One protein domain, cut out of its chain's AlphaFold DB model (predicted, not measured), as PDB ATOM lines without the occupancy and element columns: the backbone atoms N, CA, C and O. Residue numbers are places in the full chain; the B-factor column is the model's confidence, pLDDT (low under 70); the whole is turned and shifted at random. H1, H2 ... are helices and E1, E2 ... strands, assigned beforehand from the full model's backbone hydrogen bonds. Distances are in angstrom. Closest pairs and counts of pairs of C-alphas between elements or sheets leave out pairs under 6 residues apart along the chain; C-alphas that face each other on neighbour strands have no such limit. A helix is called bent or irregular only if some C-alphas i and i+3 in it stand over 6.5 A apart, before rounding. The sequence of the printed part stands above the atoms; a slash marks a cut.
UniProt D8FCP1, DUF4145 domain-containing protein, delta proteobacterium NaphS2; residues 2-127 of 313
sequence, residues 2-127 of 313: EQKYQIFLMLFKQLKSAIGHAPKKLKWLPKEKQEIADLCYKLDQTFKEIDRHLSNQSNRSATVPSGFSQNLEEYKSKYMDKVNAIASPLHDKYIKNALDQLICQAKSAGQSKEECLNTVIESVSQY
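This is residues 2 to 127 of the 313 residues of the protein "DUF4145 domain-containing protein" of delta proteobacterium NaphS2 (UniProt D8FCP1). A head in which H1 packs on H4 on one side and on H5a, an arm of the bent helix H5, on another, with short H2 and H3 at one end, sends out a long helical arm, H5b. H5b crosses H4 about perpendicularly, and at its far end H6 folds back to make a V. The 126 printed residues, mostly helix, hold six named helices and one strand in the order H1 H2 H3 H4 E1 H5 H6. The whole is loose, radius of gyration of the C-alphas 18.4 A, and flat, spanning 53 by 43 by 20 A.

Start at H1, residues 2 to 18; it touches H4, residues 34 to 55, at Leu 11 and Leu 43, closest C-alphas 5.9 A apart, opposite ways at a shallow tilt of 33 degrees, only just short of steep. H2, residues 23 to 27, and H3, residues 29 to 32, come between; H3 touches H4 only at the corner, closest C-alphas Pro 30 and Ala 37, 4.8 A. E1, residues 61 to 64, pairs with no named strand. H5, residues 68 to 108, the hub, was assigned as one helix by its hydrogen bonds but is bent, C-alphas 78 and 81 being 7.8 A apart; arms H5a, residues 68 to 78, and H5b, residues 81 to 108, stand about perpendicular at 84 degrees. Residues 5 to 12 of H1 touch H5a, closest C-alphas Leu 9 and Phe 68, 6.7 A, at a steep tilt of 46 degrees, the same way. Residues 82 to 83 of H5b touch H2, closest C-alphas Lys 82 and Leu 26, 6.7 A. Residues 83 to 91 of H5b touch residues 37 to 44 of H4, about perpendicular at 83 degrees, closest C-alphas Ala 87 and Tyr 41, 4.3 A. Residues 113 to 116 of H6, residues 113 to 125, touch residues 102 to 107 of H5b, closest C-alphas Cys 116 and Ala 106, 5.8 A, opposite ways at a steep tilt of 56 degrees. Helix packing is mostly crossed: of the 4 pairs of helices that touch and have a tilt, those that touch only at the corner or at their ends left out, 1 is at a shallow tilt. Every O i to N i+4 pair is within hydrogen-bond range in H1, H4, H5a and H6, with 22 of 24 in H5b and 0 of 1 in H2, where 2 of 2 O i to N i+3 pairs are; H3 is too short for an i+4 pair.

Find C-alpha 2 at (35.517, 98.655, -4.686); H1 runs 24.8 A from there. H4 measures 31.4 A, H5a 15.3 A and H6 17.8 A. H5b runs 40.8 A, from C-alpha 81 at (41.725, 113.307, 13.925) to C-alpha 108 at (55.720, 131.528, -19.811).

The C-alphas farthest apart, Ser 66 and Gly 110, are 53.8 A apart. The printed part has no cut, and its six links are tight. Residues 92 to 98 of H5 stand free, as do residues 55 to 61 and 121 to 127. Residues 123 to 127 are under pLDDT 70; the mean of the printed part is 88.5.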
ATOM      1  N   GLU A   2      34.924  99.853  -5.308       85.88
ATOM      2  CA  GLU A   2      35.517  98.655  -4.686       85.88
ATOM      3  C   GLU A   2      37.047  98.732  -4.493       85.88
ATOM      4  O   GLU A   2      37.556  98.494  -3.398       85.88
ATOM      5  N   GLN A   3      37.781  99.197  -5.513       92.69
ATOM      6  CA  GLN A   3      39.229  99.438  -5.428       92.69
ATOM      7  C   GLN A   3      39.617 100.421  -4.311       92.69
ATOM      8  O   GLN A   3      40.642 100.234  -3.658       92.69
ATOM      9  N   LYS A   4      38.805 101.452  -4.041       94.62
ATOM     10  CA  LYS A   4      39.095 102.456  -3.006       94.62
ATOM     11  C   LYS A   4      39.022 101.853  -1.604       94.62
ATOM     12  O   LYS A   4      39.861 102.189  -0.773       94.62
ATOM     13  N   TYR A   5      38.116 100.903  -1.354       96.19
ATOM     14  CA  TYR A   5      38.073 100.175  -0.079       96.19
ATOM     15  C   TYR A   5      39.351  99.357   0.161       96.19
ATOM     16  O   TYR A   5      39.884  99.357   1.271       96.19
ATOM     17  N   GLN A   6      39.879  98.710  -0.882       95.94
ATOM     18  CA  GLN A   6      41.145  97.969  -0.808       95.94
ATOM     19  C   GLN A   6      42.343  98.903  -0.592       95.94
ATOM     20  O   GLN A   6      43.198  98.632   0.252       95.94
ATOM     21  N   ILE A   7      42.379 100.034  -1.305       97.44
ATOM     22  CA  ILE A   7      43.414 101.061  -1.135       97.44
ATOM     23  C   ILE A   7      43.401 101.593   0.302       97.44
ATOM     24  O   ILE A   7      44.457 101.664   0.924       97.44
ATOM     25  N   PHE A   8      42.225 101.889   0.865       98.31
ATOM     26  CA  PHE A   8      42.097 102.304   2.262       98.31
ATOM     27  C   PHE A   8      42.699 101.267   3.220       98.31
ATOM     28  O   PHE A   8      43.533 101.613   4.058       98.31
ATOM     29  N   LEU A   9      42.334  99.988   3.073       97.50
ATOM     30  CA  LEU A   9      42.867  98.907   3.908       97.50
ATOM     31  C   LEU A   9      44.392  98.790   3.811       97.50
ATOM     32  O   LEU A   9      45.071  98.638   4.829       97.50
ATOM     33  N   MET A  10      44.933  98.884   2.597       98.00
ATOM     34  CA  MET A  10      46.371  98.842   2.347       98.00
ATOM     35  C   MET A  10      47.089 100.017   3.021       98.00
ATOM     36  O   MET A  10      48.025  99.792   3.789       98.00
ATOM     37  N   LEU A  11      46.640 101.252   2.772       98.06
ATOM     38  CA  LEU A  11      47.241 102.468   3.329       98.06
ATOM     39  C   LEU A  11      47.163 102.473   4.858       98.06
ATOM     40  O   LEU A  11      48.144 102.786   5.533       98.06
ATOM     41  N   PHE A  12      46.026 102.062   5.424       98.25
ATOM     42  CA  PHE A  12      45.860 102.007   6.871       98.25
ATOM     43  C   PHE A  12      46.773 100.957   7.512       98.25
ATOM     44  O   PHE A  12      47.401 101.223   8.540       98.25
ATOM     45  N   LYS A  13      46.934  99.787   6.880       97.50
ATOM     46  CA  LYS A  13      47.894  98.766   7.323       97.50
ATOM     47  C   LYS A  13      49.334  99.278   7.254       97.50
ATOM     48  O   LYS A  13      50.073  99.105   8.220       97.50
ATOM     49  N   GLN A  14      49.723  99.920   6.152       97.56
ATOM     50  CA  GLN A  14      51.053 100.518   5.996       97.56
ATOM     51  C   GLN A  14      51.324 101.558   7.084       97.56
ATOM     52  O   GLN A  14      52.381 101.516   7.713       97.56
ATOM     53  N   LEU A  15      50.349 102.425   7.373       97.81
ATOM     54  CA  LEU A  15      50.484 103.450   8.404       97.81
ATOM     55  C   LEU A  15      50.677 102.815   9.779       97.81
ATOM     56  O   LEU A  15      51.599 103.185  10.505       97.81
ATOM     57  N   LYS A  16      49.848 101.822  10.119       97.25
ATOM     58  CA  LYS A  16      49.956 101.079  11.380       97.25
ATOM     59  C   LYS A  16      51.332 100.439  11.535       97.25
ATOM     60  O   LYS A  16      51.941 100.606  12.589       97.25
ATOM     61  N   SER A  17      51.848  99.781  10.500       96.19
ATOM     62  CA  SER A  17      53.192  99.197  10.525       96.19
ATOM     63  C   SER A  17      54.278 100.262  10.698       96.19
ATOM     64  O   SER A  17      55.132 100.118  11.571       96.19
ATOM     65  N   ALA A  18      54.213 101.363   9.941       94.69
ATOM     66  CA  ALA A  18      55.208 102.438   9.979       94.69
ATOM     67  C   ALA A  18      55.322 103.101  11.361       94.69
ATOM     68  O   ALA A  18      56.407 103.511  11.773       94.69
ATOM     69  N   ILE A  19      54.219 103.166  12.112       95.38
ATOM     70  CA  ILE A  19      54.207 103.724  13.471       95.38
ATOM     71  C   ILE A  19      54.283 102.653  14.572       95.38
ATOM     72  O   ILE A  19      54.220 102.976  15.763       95.38
ATOM     73  N   GLY A  20      54.417 101.371  14.223       92.69
ATOM     74  CA  GLY A  20      54.396 100.262  15.181       92.69
ATOM     75  C   GLY A  20      53.109 100.219  16.010       92.69
ATOM     76  O   GLY A  20      53.166 100.084  17.227       92.69
ATOM     77  N   HIS A  21      51.958 100.418  15.363       92.56
ATOM     78  CA  HIS A  21      50.613 100.369  15.951       92.56
ATOM     79  C   HIS A  21      50.362 101.363  17.101       92.56
ATOM     80  O   HIS A  21      49.429 101.188  17.884       92.56
ATOM     81  N   ALA A  22      51.167 102.424  17.200       94.06
ATOM     82  CA  ALA A  22      51.080 103.426  18.254       94.06
ATOM     83  C   ALA A  22      50.640 104.796  17.691       94.06
ATOM     84  O   ALA A  22      51.500 105.608  17.341       94.06
ATOM     85  N   PRO A  23      49.326 105.118  17.671       92.38
ATOM     86  CA  PRO A  23      48.805 106.388  17.142       92.38
ATOM     87  C   PRO A  23      49.460 107.635  17.745       92.38
ATOM     88  O   PRO A  23      49.543 108.672  17.097       92.38
ATOM     89  N   LYS A  24      49.949 107.549  18.991       93.94
ATOM     90  CA  LYS A  24      50.646 108.650  19.673       93.94
ATOM     91  C   LYS A  24      51.908 109.110  18.927       93.94
ATOM     92  O   LYS A  24      52.260 110.281  19.039       93.94
ATOM     93  N   LYS A  25      52.557 108.235  18.145       93.69
ATOM     94  CA  LYS A  25      53.755 108.584  17.362       93.69
ATOM     95  C   LYS A  25      53.468 109.545  16.206       93.69
ATOM     96  O   LYS A  25      54.370 110.261  15.790       93.69
ATOM     97  N   LEU A  26      52.212 109.645  15.755       94.31
ATOM     98  CA  LEU A  26      51.797 110.616  14.733       94.31
ATOM     99  C   LEU A  26      51.991 112.078  15.171       94.31
ATOM    100  O   LEU A  26      51.970 112.967  14.334       94.31
ATOM    101  N   LYS A  27      52.231 112.345  16.462       92.25
ATOM    102  CA  LYS A  27      52.520 113.700  16.956       92.25
ATOM    103  C   LYS A  27      53.878 114.256  16.506       92.25
ATOM    104  O   LYS A  27      54.033 115.473  16.445       92.25
ATOM    105  N   TRP A  28      54.863 113.394  16.248       91.94
ATOM    106  CA  TRP A  28      56.246 113.813  15.985       91.94
ATOM    107  C   TRP A  28      56.846 113.147  14.747       91.94
ATOM    108  O   TRP A  28      57.485 113.823  13.951       91.94
ATOM    109  N   LEU A  29      56.569 111.863  14.522       90.19
ATOM    110  CA  LEU A  29      57.204 111.075  13.466       90.19
ATOM    111  C   LEU A  29      56.991 111.620  12.031       90.19
ATOM    112  O   LEU A  29      57.931 111.549  11.246       90.19
ATOM    113  N   PRO A  30      55.839 112.226  11.666       92.19
ATOM    114  CA  PRO A  30      55.675 112.869  10.356       92.19
ATOM    115  C   PRO A  30      56.612 114.062  10.117       92.19
ATOM    116  O   PRO A  30      56.885 114.387   8.970       92.19
ATOM    117  N   LYS A  31      57.108 114.712  11.182       89.81
ATOM    118  CA  LYS A  31      58.070 115.824  11.077       89.81
ATOM    119  C   LYS A  31      59.482 115.334  10.759       89.81
ATOM    120  O   LYS A  31      60.264 116.073  10.178       89.81
ATOM    121  N   GLU A  32      59.795 114.100  11.145       91.06
ATOM    122  CA  GLU A  32      61.092 113.464  10.895       91.06
ATOM    123  C   GLU A  32      61.092 112.628   9.611       91.06
ATOM    124  O   GLU A  32      62.134 112.444   8.986       91.06
ATOM    125  N   LYS A  33      59.926 112.104   9.212       93.00
ATOM    126  CA  LYS A  33      59.762 111.224   8.051       93.00
ATOM    127  C   LYS A  33      58.607 111.693   7.175       93.00
ATOM    128  O   LYS A  33      57.451 111.341   7.422       93.00
ATOM    129  N   GLN A  34      58.940 112.422   6.109       91.06
ATOM    130  CA  GLN A  34      57.963 112.963   5.155       91.06
ATOM    131  C   GLN A  34      57.055 111.877   4.554       91.06
ATOM    132  O   GLN A  34      55.860 112.099   4.396       91.06
ATOM    133  N   GLU A  35      57.581 110.673   4.317       93.81
ATOM    134  CA  GLU A  35      56.816 109.526   3.804       93.81
ATOM    135  C   GLU A  35      55.576 109.199   4.653       93.81
ATOM    136  O   GLU A  35      54.547 108.772   4.130       93.81
ATOM    137  N   ILE A  36      55.642 109.422   5.970       94.81
ATOM    138  CA  ILE A  36      54.514 109.186   6.879       94.81
ATOM    139  C   ILE A  36      53.486 110.307   6.765       94.81
ATOM    140  O   ILE A  36      52.287 110.040   6.852       94.81
ATOM    141  N   ALA A  37      53.936 111.542   6.549       94.19
ATOM    142  CA  ALA A  37      53.048 112.666   6.288       94.19
ATOM    143  C   ALA A  37      52.287 112.450   4.966       94.19
ATOM    144  O   ALA A  37      51.058 112.544   4.944       94.19
ATOM    145  N   ASP A  38      52.985 112.025   3.911       93.38
ATOM    146  CA  ASP A  38      52.388 111.693   2.612       93.38
ATOM    147  C   ASP A  38      51.419 110.503   2.712       93.38
ATOM    148  O   ASP A  38      50.362 110.488   2.076       93.38
ATOM    149  N   LEU A  39      51.745 109.502   3.535       96.31
ATOM    150  CA  LEU A  39      50.865 108.367   3.804       96.31
ATOM    151  C   LEU A  39      49.590 108.793   4.545       96.31
ATOM    152  O   LEU A  39      48.504 108.332   4.192       96.31
ATOM    153  N   CYS A  40      49.702 109.693   5.531       96.69
ATOM    154  CA  CYS A  40      48.546 110.286   6.210       96.69
ATOM    155  C   CYS A  40      47.669 111.063   5.222       96.69
ATOM    156  O   CYS A  40      46.456 110.876   5.222       96.69
ATOM    157  N   TYR A  41      48.280 111.862   4.343       95.19
ATOM    158  CA  TYR A  41      47.567 112.599   3.303       95.19
ATOM    159  C   TYR A  41      46.788 111.669   2.360       95.19
ATOM    160  O   TYR A  41      45.581 111.829   2.189       95.19
ATOM    161  N   LYS A  42      47.440 110.644   1.796       95.69
ATOM    162  CA  LYS A  42      46.788 109.677   0.892       95.69
ATOM    163  C   LYS A  42      45.654 108.911   1.576       95.69
ATOM    164  O   LYS A  42      44.619 108.662   0.955       95.69
ATOM    165  N   LEU A  43      45.849 108.524   2.839       97.50
ATOM    166  CA  LEU A  43      44.831 107.836   3.628       97.50
ATOM    167  C   LEU A  43      43.613 108.735   3.884       97.50
ATOM    168  O   LEU A  43      42.492 108.281   3.671       97.50
ATOM    169  N   ASP A  44      43.831 109.991   4.285       96.19
ATOM    170  CA  ASP A  44      42.769 110.979   4.514       96.19
ATOM    171  C   ASP A  44      41.958 111.253   3.242       96.19
ATOM    172  O   ASP A  44      40.734 111.174   3.262       96.19
ATOM    173  N   GLN A  45      42.631 111.475   2.108       93.25
ATOM    174  CA  GLN A  45      41.967 111.689   0.817       93.25
ATOM    175  C   GLN A  45      41.125 110.475   0.404       93.25
ATOM    176  O   GLN A  45      39.958 110.615   0.036       93.25
ATOM    177  N   THR A  46      41.678 109.265   0.538       95.75
ATOM    178  CA  THR A  46      40.942 108.029   0.227       95.75
ATOM    179  C   THR A  46      39.727 107.865   1.143       95.75
ATOM    180  O   THR A  46      38.655 107.478   0.681       95.75
ATOM    181  N   PHE A  47      39.872 108.173   2.436       95.81
ATOM    182  CA  PHE A  47      38.768 108.137   3.389       95.81
ATOM    183  C   PHE A  47      37.680 109.160   3.036       95.81
ATOM    184  O   PHE A  47      36.518 108.773   2.946       95.81
ATOM    185  N   LYS A  48      38.037 110.421   2.764       91.81
ATOM    186  CA  LYS A  48      37.090 111.480   2.376       91.81
ATOM    187  C   LYS A  48      36.319 111.130   1.106       91.81
ATOM    188  O   LYS A  48      35.114 111.350   1.044       91.81
ATOM    189  N   GLU A  49      36.975 110.533   0.111       91.12
ATOM    190  CA  GLU A  49      36.293 110.045  -1.091       91.12
ATOM    191  C   GLU A  49      35.282 108.933  -0.784       91.12
ATOM    192  O   GLU A  49      34.170 108.953  -1.314       91.12
ATOM    193  N   ILE A  50      35.658 107.970   0.065       93.56
ATOM    194  CA  ILE A  50      34.766 106.892   0.502       93.56
ATOM    195  C   ILE A  50      33.572 107.466   1.267       93.56
ATOM    196  O   ILE A  50      32.433 107.123   0.960       93.56
ATOM    197  N   ASP A  51      33.820 108.339   2.238       91.75
ATOM    198  CA  ASP A  51      32.795 108.914   3.108       91.75
ATOM    199  C   ASP A  51      31.818 109.792   2.307       91.75
ATOM    200  O   ASP A  51      30.601 109.647   2.437       91.75
ATOM    201  N   ARG A  52      32.338 110.599   1.369       88.56
ATOM    202  CA  ARG A  52      31.530 111.359   0.404       88.56
ATOM    203  C   ARG A  52      30.702 110.441  -0.485       88.56
ATOM    204  O   ARG A  52      29.528 110.718  -0.716       88.56
ATOM    205  N   HIS A  53      31.285 109.360  -1.003       89.56
ATOM    206  CA  HIS A  53      30.543 108.419  -1.837       89.56
ATOM    207  C   HIS A  53      29.385 107.786  -1.061       89.56
ATOM    208  O   HIS A  53      28.253 107.839  -1.528       89.56
ATOM    209  N   LEU A  54      29.652 107.248   0.132       90.44
ATOM    210  CA  LEU A  54      28.641 106.613   0.983       90.44
ATOM    211  C   LEU A  54      27.543 107.588   1.430       90.44
ATOM    212  O   LEU A  54      26.398 107.184   1.619       90.44
ATOM    213  N   SER A  55      27.870 108.869   1.596       87.12
ATOM    214  CA  SER A  55      26.902 109.894   2.003       87.12
ATOM    215  C   SER A  55      25.996 110.368   0.867       87.12
ATOM    216  O   SER A  55      24.884 110.811   1.129       87.12
ATOM    217  N   ASN A  56      26.438 110.209  -0.384       84.50
ATOM    218  CA  ASN A  56      25.667 110.543  -1.585       84.50
ATOM    219  C   ASN A  56      24.849 109.365  -2.149       84.50
ATOM    220  O   ASN A  56      24.165 109.516  -3.160       84.50
ATOM    221  N   GLN A  57      24.926 108.174  -1.551       87.06
ATOM    222  CA  GLN A  57      24.147 107.023  -2.007       87.06
ATOM    223  C   GLN A  57      22.711 107.083  -1.490       87.06
ATOM    224  O   GLN A  57      22.487 107.279  -0.306       87.06
ATOM    225  N   SER A  58      21.729 106.787  -2.344       86.19
ATOM    226  CA  SER A  58      20.315 106.669  -1.946       86.19
ATOM    227  C   SER A  58      20.020 105.491  -1.003       86.19
ATOM    228  O   SER A  58      18.954 105.440  -0.387       86.19
ATOM    229  N   ASN A  59      20.959 104.548  -0.890       90.75
ATOM    230  CA  ASN A  59      20.895 103.397   0.000       90.75
ATOM    231  C   ASN A  59      22.071 103.430   0.979       90.75
ATOM    232  O   ASN A  59      23.213 103.661   0.590       90.75
ATOM    233  N   ARG A  60      21.809 103.106   2.244       92.38
ATOM    234  CA  ARG A  60      22.800 103.018   3.323       92.38
ATOM    235  C   ARG A  60      23.447 101.639   3.375       92.38
ATOM    236  O   ARG A  60      23.404 100.956   4.395       92.38
ATOM    237  N   SER A  61      24.028 101.201   2.262       93.38
ATOM    238  CA  SER A  61      24.676  99.891   2.164       93.38
ATOM    239  C   SER A  61      25.804  99.875   1.144       93.38
ATOM    240  O   SER A  61      25.655 100.422   0.055       93.38
ATOM    241  N   ALA A  62      26.879  99.150   1.440       93.31
ATOM    242  CA  ALA A  62      27.958  98.919   0.488       93.31
ATOM    243  C   ALA A  62      28.530  97.507   0.621       93.31
ATOM    244  O   ALA A  62      28.761  97.023   1.730       93.31
ATOM    245  N   THR A  63      28.824  96.879  -0.518       92.88
ATOM    246  CA  THR A  63      29.662  95.679  -0.555       92.88
ATOM    247  C   THR A  63      31.117  96.085  -0.366       92.88
ATOM    248  O   THR A  63      31.624  96.953  -1.083       92.88
ATOM    249  N   VAL A  64      31.782  95.488   0.618       93.88
ATOM    250  CA  VAL A  64      33.140  95.851   1.028       93.88
ATOM    251  C   VAL A  64      34.026  94.618   1.210       93.88
ATOM    252  O   VAL A  64      33.528  93.530   1.515       93.88
ATOM    253  N   PRO A  65      35.355  94.774   1.099       93.38
ATOM    254  CA  PRO A  65      36.292  93.710   1.420       93.38
ATOM    255  C   PRO A  65      36.195  93.258   2.877       93.38
ATOM    256  O   PRO A  65      35.976  94.062   3.792       93.38
ATOM    257  N   SER A  66      36.454  91.975   3.120       89.81
ATOM    258  CA  SER A  66      36.553  91.428   4.476       89.81
ATOM    259  C   SER A  66      37.467  92.262   5.387       89.81
ATOM    260  O   SER A  66      38.650  92.456   5.114       89.81
ATOM    261  N   GLY A  67      36.945  92.651   6.552       89.12
ATOM    262  CA  GLY A  67      37.679  93.419   7.563       89.12
ATOM    263  C   GLY A  67      37.647  94.936   7.358       89.12
ATOM    264  O   GLY A  67      38.166  95.653   8.215       89.12
ATOM    265  N   PHE A  68      37.017  95.436   6.288       94.50
ATOM    266  CA  PHE A  68      36.845  96.870   6.049       94.50
ATOM    267  C   PHE A  68      36.125  97.574   7.203       94.50
ATOM    268  O   PHE A  68      36.705  98.487   7.781       94.50
ATOM    269  N   SER A  69      34.932  97.103   7.601       91.75
ATOM    270  CA  SER A  69      34.145  97.712   8.693       91.75
ATOM    271  C   SER A  69      34.979  97.869   9.976       91.75
ATOM    272  O   SER A  69      35.108  98.968  10.507       91.75
ATOM    273  N   GLN A  70      35.669  96.807  10.411       91.94
ATOM    274  CA  GLN A  70      36.508  96.837  11.616       91.94
ATOM    275  C   GLN A  70      37.675  97.833  11.514       91.94
ATOM    276  O   GLN A  70      37.956  98.553  12.473       91.94
ATOM    277  N   ASN A  71      38.373  97.868  10.376       95.50
ATOM    278  CA  ASN A  71      39.489  98.796  10.179       95.50
ATOM    279  C   ASN A  71      39.007 100.246  10.066       95.50
ATOM    280  O   ASN A  71      39.681 101.142  10.565       95.50
ATOM    281  N   LEU A  72      37.846 100.476   9.450       95.44
ATOM    282  CA  LEU A  72      37.241 101.798   9.355       95.44
ATOM    283  C   LEU A  72      36.847 102.327  10.738       95.44
ATOM    284  O   LEU A  72      37.172 103.466  11.058       95.44
ATOM    285  N   GLU A  73      36.224 101.503  11.581       93.44
ATOM    286  CA  GLU A  73      35.886 101.884  12.961       93.44
ATOM    287  C   GLU A  73      37.138 102.150  13.809       93.44
ATOM    288  O   GLU A  73      37.204 103.128  14.558       93.44
ATOM    289  N   GLU A  74      38.183 101.327  13.669       96.12
ATOM    290  CA  GLU A  74      39.465 101.583  14.336       96.12
ATOM    291  C   GLU A  74      40.087 102.906  13.864       96.12
ATOM    292  O   GLU A  74      40.588 103.682  14.682       96.12
ATOM    293  N   TYR A  75      40.046 103.174  12.558       97.44
ATOM    294  CA  TYR A  75      40.539 104.416  11.979       97.44
ATOM    295  C   TYR A  75      39.776 105.625  12.529       97.44
ATOM    296  O   TYR A  75      40.411 106.502  13.120       97.44
ATOM    297  N   LYS A  76      38.438 105.633  12.421       95.31
ATOM    298  CA  LYS A  76      37.565 106.711  12.916       95.31
ATOM    299  C   LYS A  76      37.805 106.992  14.400       95.31
ATOM    300  O   LYS A  76      38.020 108.135  14.781       95.31
ATOM    301  N   SER A  77      37.863 105.949  15.227       95.56
ATOM    302  CA  SER A  77      37.982 106.098  16.686       95.56
ATOM    303  C   SER A  77      39.377 106.487  17.191       95.56
ATOM    304  O   SER A  77      39.490 107.136  18.230       95.56
ATOM    305  N   LYS A  78      40.464 106.068  16.524       96.38
ATOM    306  CA  LYS A  78      41.831 106.212  17.080       96.38
ATOM    307  C   LYS A  78      42.763 107.096  16.253       96.38
ATOM    308  O   LYS A  78      43.679 107.706  16.829       96.38
ATOM    309  N   TYR A  79      42.563 107.153  14.938       97.44
ATOM    310  CA  TYR A  79      43.525 107.715  13.987       97.44
ATOM    311  C   TYR A  79      43.019 108.957  13.259       97.44
ATOM    312  O   TYR A  79      43.831 109.853  13.048       97.44
ATOM    313  N   MET A  80      41.731 109.023  12.911       96.12
ATOM    314  CA  MET A  80      41.153 110.019  12.000       96.12
ATOM    315  C   MET A  80      41.585 111.450  12.324       96.12
ATOM    316  O   MET A  80      42.236 112.071  11.492       96.12
ATOM    317  N   ASP A  81      41.370 111.929  13.551       95.69
ATOM    318  CA  ASP A  81      41.725 113.307  13.925       95.69
ATOM    319  C   ASP A  81      43.225 113.602  13.779       95.69
ATOM    320  O   ASP A  81      43.629 114.677  13.344       95.69
ATOM    321  N   LYS A  82      44.078 112.627  14.120       96.12
ATOM    322  CA  LYS A  82      45.541 112.778  14.047       96.12
ATOM    323  C   LYS A  82      46.007 112.789  12.600       96.12
ATOM    324  O   LYS A  82      46.889 113.562  12.253       96.12
ATOM    325  N   VAL A  83      45.424 111.918  11.781       96.81
ATOM    326  CA  VAL A  83      45.705 111.832  10.349       96.81
ATOM    327  C   VAL A  83      45.241 113.109   9.647       96.81
ATOM    328  O   VAL A  83      46.031 113.698   8.918       96.81
ATOM    329  N   ASN A  84      44.032 113.591   9.942       94.50
ATOM    330  CA  ASN A  84      43.486 114.828   9.386       94.50
ATOM    331  C   ASN A  84      44.347 116.054   9.749       94.50
ATOM    332  O   ASN A  84      44.685 116.853   8.878       94.50
ATOM    333  N   ALA A  85      44.799 116.159  11.005       94.50
ATOM    334  CA  ALA A  85      45.676 117.249  11.446       94.50
ATOM    335  C   ALA A  85      47.022 117.305  10.692       94.50
ATOM    336  O   ALA A  85      47.615 118.375  10.567       94.50
ATOM    337  N   ILE A  86      47.508 116.167  10.183       94.62
ATOM    338  CA  ILE A  86      48.725 116.086   9.358       94.62
ATOM    339  C   ILE A  86      48.400 116.326   7.878       94.62
ATOM    340  O   ILE A  86      49.165 116.979   7.173       94.62
ATOM    341  N   ALA A  87      47.282 115.777   7.401       93.19
ATOM    342  CA  ALA A  87      46.885 115.816   6.000       93.19
ATOM    343  C   ALA A  87      46.418 117.206   5.547       93.19
ATOM    344  O   ALA A  87      46.728 117.598   4.424       93.19
ATOM    345  N   SER A  88      45.712 117.955   6.400       89.19
ATOM    346  CA  SER A  88      45.136 119.258   6.034       89.19
ATOM    347  C   SER A  88      46.192 120.274   5.559       89.19
ATOM    348  O   SER A  88      46.064 120.753   4.435       89.19
ATOM    349  N   PRO A  89      47.308 120.517   6.280       90.12
ATOM    350  CA  PRO A  89      48.352 121.429   5.794       90.12
ATOM    351  C   PRO A  89      49.017 120.977   4.485       90.12
ATOM    352  O   PRO A  89      49.471 121.803   3.691       90.12
ATOM    353  N   LEU A  90      49.109 119.662   4.251       87.94
ATOM    354  CA  LEU A  90      49.645 119.126   2.998       87.94
ATOM    355  C   LEU A  90      48.681 119.353   1.838       87.94
ATOM    356  O   LEU A  90      49.133 119.680   0.744       87.94
ATOM    357  N   HIS A  91      47.376 119.226   2.075       83.38
ATOM    358  CA  HIS A  91      46.356 119.532   1.079       83.38
ATOM    359  C   HIS A  91      46.476 120.979   0.592       83.38
ATOM    360  O   HIS A  91      46.623 121.205  -0.609       83.38
ATOM    361  N   ASP A  92      46.542 121.932   1.523       79.88
ATOM    362  CA  ASP A  92      46.691 123.357   1.210       79.88
ATOM    363  C   ASP A  92      47.987 123.629   0.440       79.88
ATOM    364  O   ASP A  92      47.999 124.362  -0.551       79.88
ATOM    365  N   LYS A  93      49.089 122.983   0.848       85.50
ATOM    366  CA  LYS A  93      50.376 123.074   0.152       85.50
ATOM    367  C   LYS A  93      50.296 122.529  -1.275       85.50
ATOM    368  O   LYS A  93      50.847 123.147  -2.182       85.50
ATOM    369  N   TYR A  94      49.640 121.389  -1.494       81.25
ATOM    370  CA  TYR A  94      49.502 120.805  -2.829       81.25
ATOM    371  C   TYR A  94      48.613 121.651  -3.739       81.25
ATOM    372  O   TYR A  94      48.990 121.869  -4.888       81.25
ATOM    373  N   ILE A  95      47.494 122.174  -3.227       79.12
ATOM    374  CA  ILE A  95      46.635 123.102  -3.975       79.12
ATOM    375  C   ILE A  95      47.431 124.346  -4.363       79.12
ATOM    376  O   ILE A  95      47.461 124.714  -5.536       79.12
ATOM    377  N   LYS A  96      48.133 124.957  -3.402       81.69
ATOM    378  CA  LYS A  96      48.955 126.140  -3.658       81.69
ATOM    379  C   LYS A  96      50.027 125.870  -4.715       81.69
ATOM    380  O   LYS A  96      50.135 126.629  -5.668       81.69
ATOM    381  N   ASN A  97      50.759 124.764  -4.596       82.31
ATOM    382  CA  ASN A  97      51.783 124.389  -5.572       82.31
ATOM    383  C   ASN A  97      51.199 124.164  -6.976       82.31
ATOM    384  O   ASN A  97      51.827 124.547  -7.960       82.31
ATOM    385  N   ALA A  98      50.019 123.545  -7.082       78.81
ATOM    386  CA  ALA A  98      49.357 123.326  -8.365       78.81
ATOM    387  C   ALA A  98      48.931 124.657  -9.007       78.81
ATOM    388  O   ALA A  98      49.166 124.874 -10.195       78.81
ATOM    389  N   LEU A  99      48.377 125.578  -8.212       78.56
ATOM    390  CA  LEU A  99      48.040 126.930  -8.661       78.56
ATOM    391  C   LEU A  99      49.288 127.711  -9.094       78.56
ATOM    392  O   LEU A  99      49.286 128.318 -10.162       78.56
ATOM    393  N   ASP A 100      50.372 127.651  -8.319       82.12
ATOM    394  CA  ASP A 100      51.636 128.318  -8.648       82.12
ATOM    395  C   ASP A 100      52.227 127.787  -9.967       82.12
ATOM    396  O   ASP A 100      52.722 128.564 -10.784       82.12
ATOM    397  N   GLN A 101      52.135 126.476 -10.224       81.81
ATOM    398  CA  GLN A 101      52.557 125.876 -11.496       81.81
ATOM    399  C   GLN A 101      51.727 126.378 -12.680       81.81
ATOM    400  O   GLN A 101      52.306 126.751 -13.702       81.81
ATOM    401  N   LEU A 102      50.401 126.438 -12.537       77.88
ATOM    402  CA  LEU A 102      49.505 126.969 -13.570       77.88
ATOM    403  C   LEU A 102      49.803 128.447 -13.863       77.88
ATOM    404  O   LEU A 102      49.905 128.844 -15.022       77.88
ATOM    405  N   ILE A 103      50.044 129.247 -12.820       76.19
ATOM    406  CA  ILE A 103      50.429 130.659 -12.954       76.19
ATOM    407  C   ILE A 103      51.775 130.798 -13.682       76.19
ATOM    408  O   ILE A 103      51.930 131.669 -14.539       76.19
ATOM    409  N   CYS A 104      52.764 129.960 -13.360       78.38
ATOM    410  CA  CYS A 104      54.064 129.964 -14.036       78.38
ATOM    411  C   CYS A 104      53.950 129.574 -15.517       78.38
ATOM    412  O   CYS A 104      54.573 130.220 -16.360       78.38
ATOM    413  N   GLN A 105      53.131 128.570 -15.841       79.94
ATOM    414  CA  GLN A 105      52.862 128.165 -17.222       79.94
ATOM    415  C   GLN A 105      52.212 129.301 -18.018       79.94
ATOM    416  O   GLN A 105      52.705 129.646 -19.091       79.94
ATOM    417  N   ALA A 106      51.196 129.957 -17.455       76.56
ATOM    418  CA  ALA A 106      50.550 131.104 -18.084       76.56
ATOM    419  C   ALA A 106      51.523 132.260 -18.350       76.56
ATOM    420  O   ALA A 106      51.581 132.775 -19.466       76.56
ATOM    421  N   LYS A 107      52.371 132.608 -17.370       76.56
ATOM    422  CA  LYS A 107      53.425 133.624 -17.553       76.56
ATOM    423  C   LYS A 107      54.389 133.259 -18.680       76.56
ATOM    424  O   LYS A 107      54.738 134.120 -19.479       76.56
ATOM    425  N   SER A 108      54.816 131.996 -18.752       80.62
ATOM    426  CA  SER A 108      55.720 131.528 -19.811       80.62
ATOM    427  C   SER A 108      55.074 131.522 -21.200       80.62
ATOM    428  O   SER A 108      55.770 131.693 -22.195       80.62
ATOM    429  N   ALA A 109      53.747 131.389 -21.262       80.81
ATOM    430  CA  ALA A 109      52.955 131.460 -22.484       80.81
ATOM    431  C   ALA A 109      52.532 132.896 -22.861       80.81
ATOM    432  O   ALA A 109      51.822 133.077 -23.845       80.81
ATOM    433  N   GLY A 110      52.938 133.913 -22.087       83.38
ATOM    434  CA  GLY A 110      52.541 135.309 -22.304       83.38
ATOM    435  C   GLY A 110      51.069 135.605 -21.995       83.38
ATOM    436  O   GLY A 110      50.581 136.668 -22.365       83.38
ATOM    437  N   GLN A 111      50.370 134.686 -21.324       80.94
ATOM    438  CA  GLN A 111      48.966 134.845 -20.960       80.94
ATOM    439  C   GLN A 111      48.811 135.824 -19.796       80.94
ATOM    440  O   GLN A 111      49.616 135.844 -18.854       80.94
ATOM    441  N   SER A 112      47.739 136.612 -19.827       78.62
ATOM    442  CA  SER A 112      47.366 137.453 -18.692       78.62
ATOM    443  C   SER A 112      46.885 136.601 -17.507       78.62
ATOM    444  O   SER A 112      46.506 135.434 -17.639       78.62
ATOM    445  N   LYS A 113      46.886 137.183 -16.299       72.00
ATOM    446  CA  LYS A 113      46.378 136.497 -15.098       72.00
ATOM    447  C   LYS A 113      44.894 136.131 -15.241       72.00
ATOM    448  O   LYS A 113      44.503 135.066 -14.776       72.00
ATOM    449  N   GLU A 114      44.097 136.988 -15.877       74.94
ATOM    450  CA  GLU A 114      42.675 136.738 -16.150       74.94
ATOM    451  C   GLU A 114      42.476 135.629 -17.183       74.94
ATOM    452  O   GLU A 114      41.647 134.756 -16.965       74.94
ATOM    453  N   GLU A 115      43.279 135.582 -18.248       78.50
ATOM    454  CA  GLU A 115      43.224 134.498 -19.244       78.50
ATOM    455  C   GLU A 115      43.572 133.136 -18.634       78.50
ATOM    456  O   GLU A 115      42.896 132.141 -18.901       78.50
ATOM    457  N   CYS A 116      44.586 133.087 -17.764       76.50
ATOM    458  CA  CYS A 116      44.924 131.886 -17.003       76.50
ATOM    459  C   CYS A 116      43.768 131.453 -16.096       76.50
ATOM    460  O   CYS A 116      43.388 130.283 -16.094       76.50
ATOM    461  N   LEU A 117      43.186 132.398 -15.348       73.31
ATOM    462  CA  LEU A 117      42.082 132.116 -14.435       73.31
ATOM    463  C   LEU A 117      40.849 131.622 -15.195       73.31
ATOM    464  O   LEU A 117      40.253 130.632 -14.784       73.31
ATOM    465  N   ASN A 118      40.515 132.254 -16.321       76.31
ATOM    466  CA  ASN A 118      39.413 131.849 -17.189       76.31
ATOM    467  C   ASN A 118      39.663 130.466 -17.789       76.31
ATOM    468  O   ASN A 118      38.768 129.638 -17.753       76.31
ATOM    469  N   THR A 119      40.890 130.159 -18.219       74.62
ATOM    470  CA  THR A 119      41.246 128.814 -18.704       74.62
ATOM    471  C   THR A 119      41.089 127.764 -17.602       74.62
ATOM    472  O   THR A 119      40.571 126.676 -17.847       74.62
ATOM    473  N   VAL A 120      41.508 128.063 -16.368       72.12
ATOM    474  CA  VAL A 120      41.314 127.165 -15.216       72.12
ATOM    475  C   VAL A 120      39.828 127.007 -14.897       72.12
ATOM    476  O   VAL A 120      39.361 125.890 -14.704       72.12
ATOM    477  N   ILE A 121      39.064 128.099 -14.879       72.44
ATOM    478  CA  ILE A 121      37.624 128.069 -14.621       72.44
ATOM    479  C   ILE A 121      36.902 127.277 -15.711       72.44
ATOM    480  O   ILE A 121      36.145 126.389 -15.357       72.44
ATOM    481  N   GLU A 122      37.174 127.516 -16.995       72.38
ATOM    482  CA  GLU A 122      36.590 126.790 -18.132       72.38
ATOM    483  C   GLU A 122      36.961 125.305 -18.116       72.38
ATOM    484  O   GLU A 122      36.116 124.422 -18.302       72.38
ATOM    485  N   SER A 123      38.232 125.011 -17.836       68.50
ATOM    486  CA  SER A 123      38.715 123.635 -17.773       68.50
ATOM    487  C   SER A 123      38.167 122.868 -16.575       68.50
ATOM    488  O   SER A 123      38.053 121.648 -16.665       68.50
ATOM    489  N   VAL A 124      37.780 123.547 -15.495       65.44
ATOM    490  CA  VAL A 124      37.087 122.949 -14.347       65.44
ATOM    491  C   VAL A 124      35.569 122.929 -14.567       65.44
ATOM    492  O   VAL A 124      34.928 121.935 -14.233       65.44
ATOM    493  N   SER A 125      34.987 123.959 -15.188       65.62
ATOM    494  CA  SER A 125      33.540 124.115 -15.384       65.62
ATOM    495  C   SER A 125      32.953 123.073 -16.326       65.62
ATOM    496  O   SER A 125      31.825 122.631 -16.129       65.62
ATOM    497  N   GLN A 126      33.728 122.602 -17.307       59.97
ATOM    498  CA  GLN A 126      33.344 121.463 -18.151       59.97
ATOM    499  C   GLN A 126      33.187 120.144 -17.364       59.97
ATOM    500  O   GLN A 126      32.544 119.209 -17.844       59.97
ATOM    501  N   TYR A 127      33.738 120.061 -16.146       56.66
ATOM    502  CA  TYR A 127      33.636 118.894 -15.266       56.66
ATOM    503  C   TYR A 127      32.739 119.123 -14.041       56.66
ATOM    504  O   TYR A 127      32.378 118.152 -13.368       56.66
TER     505      TYR A 127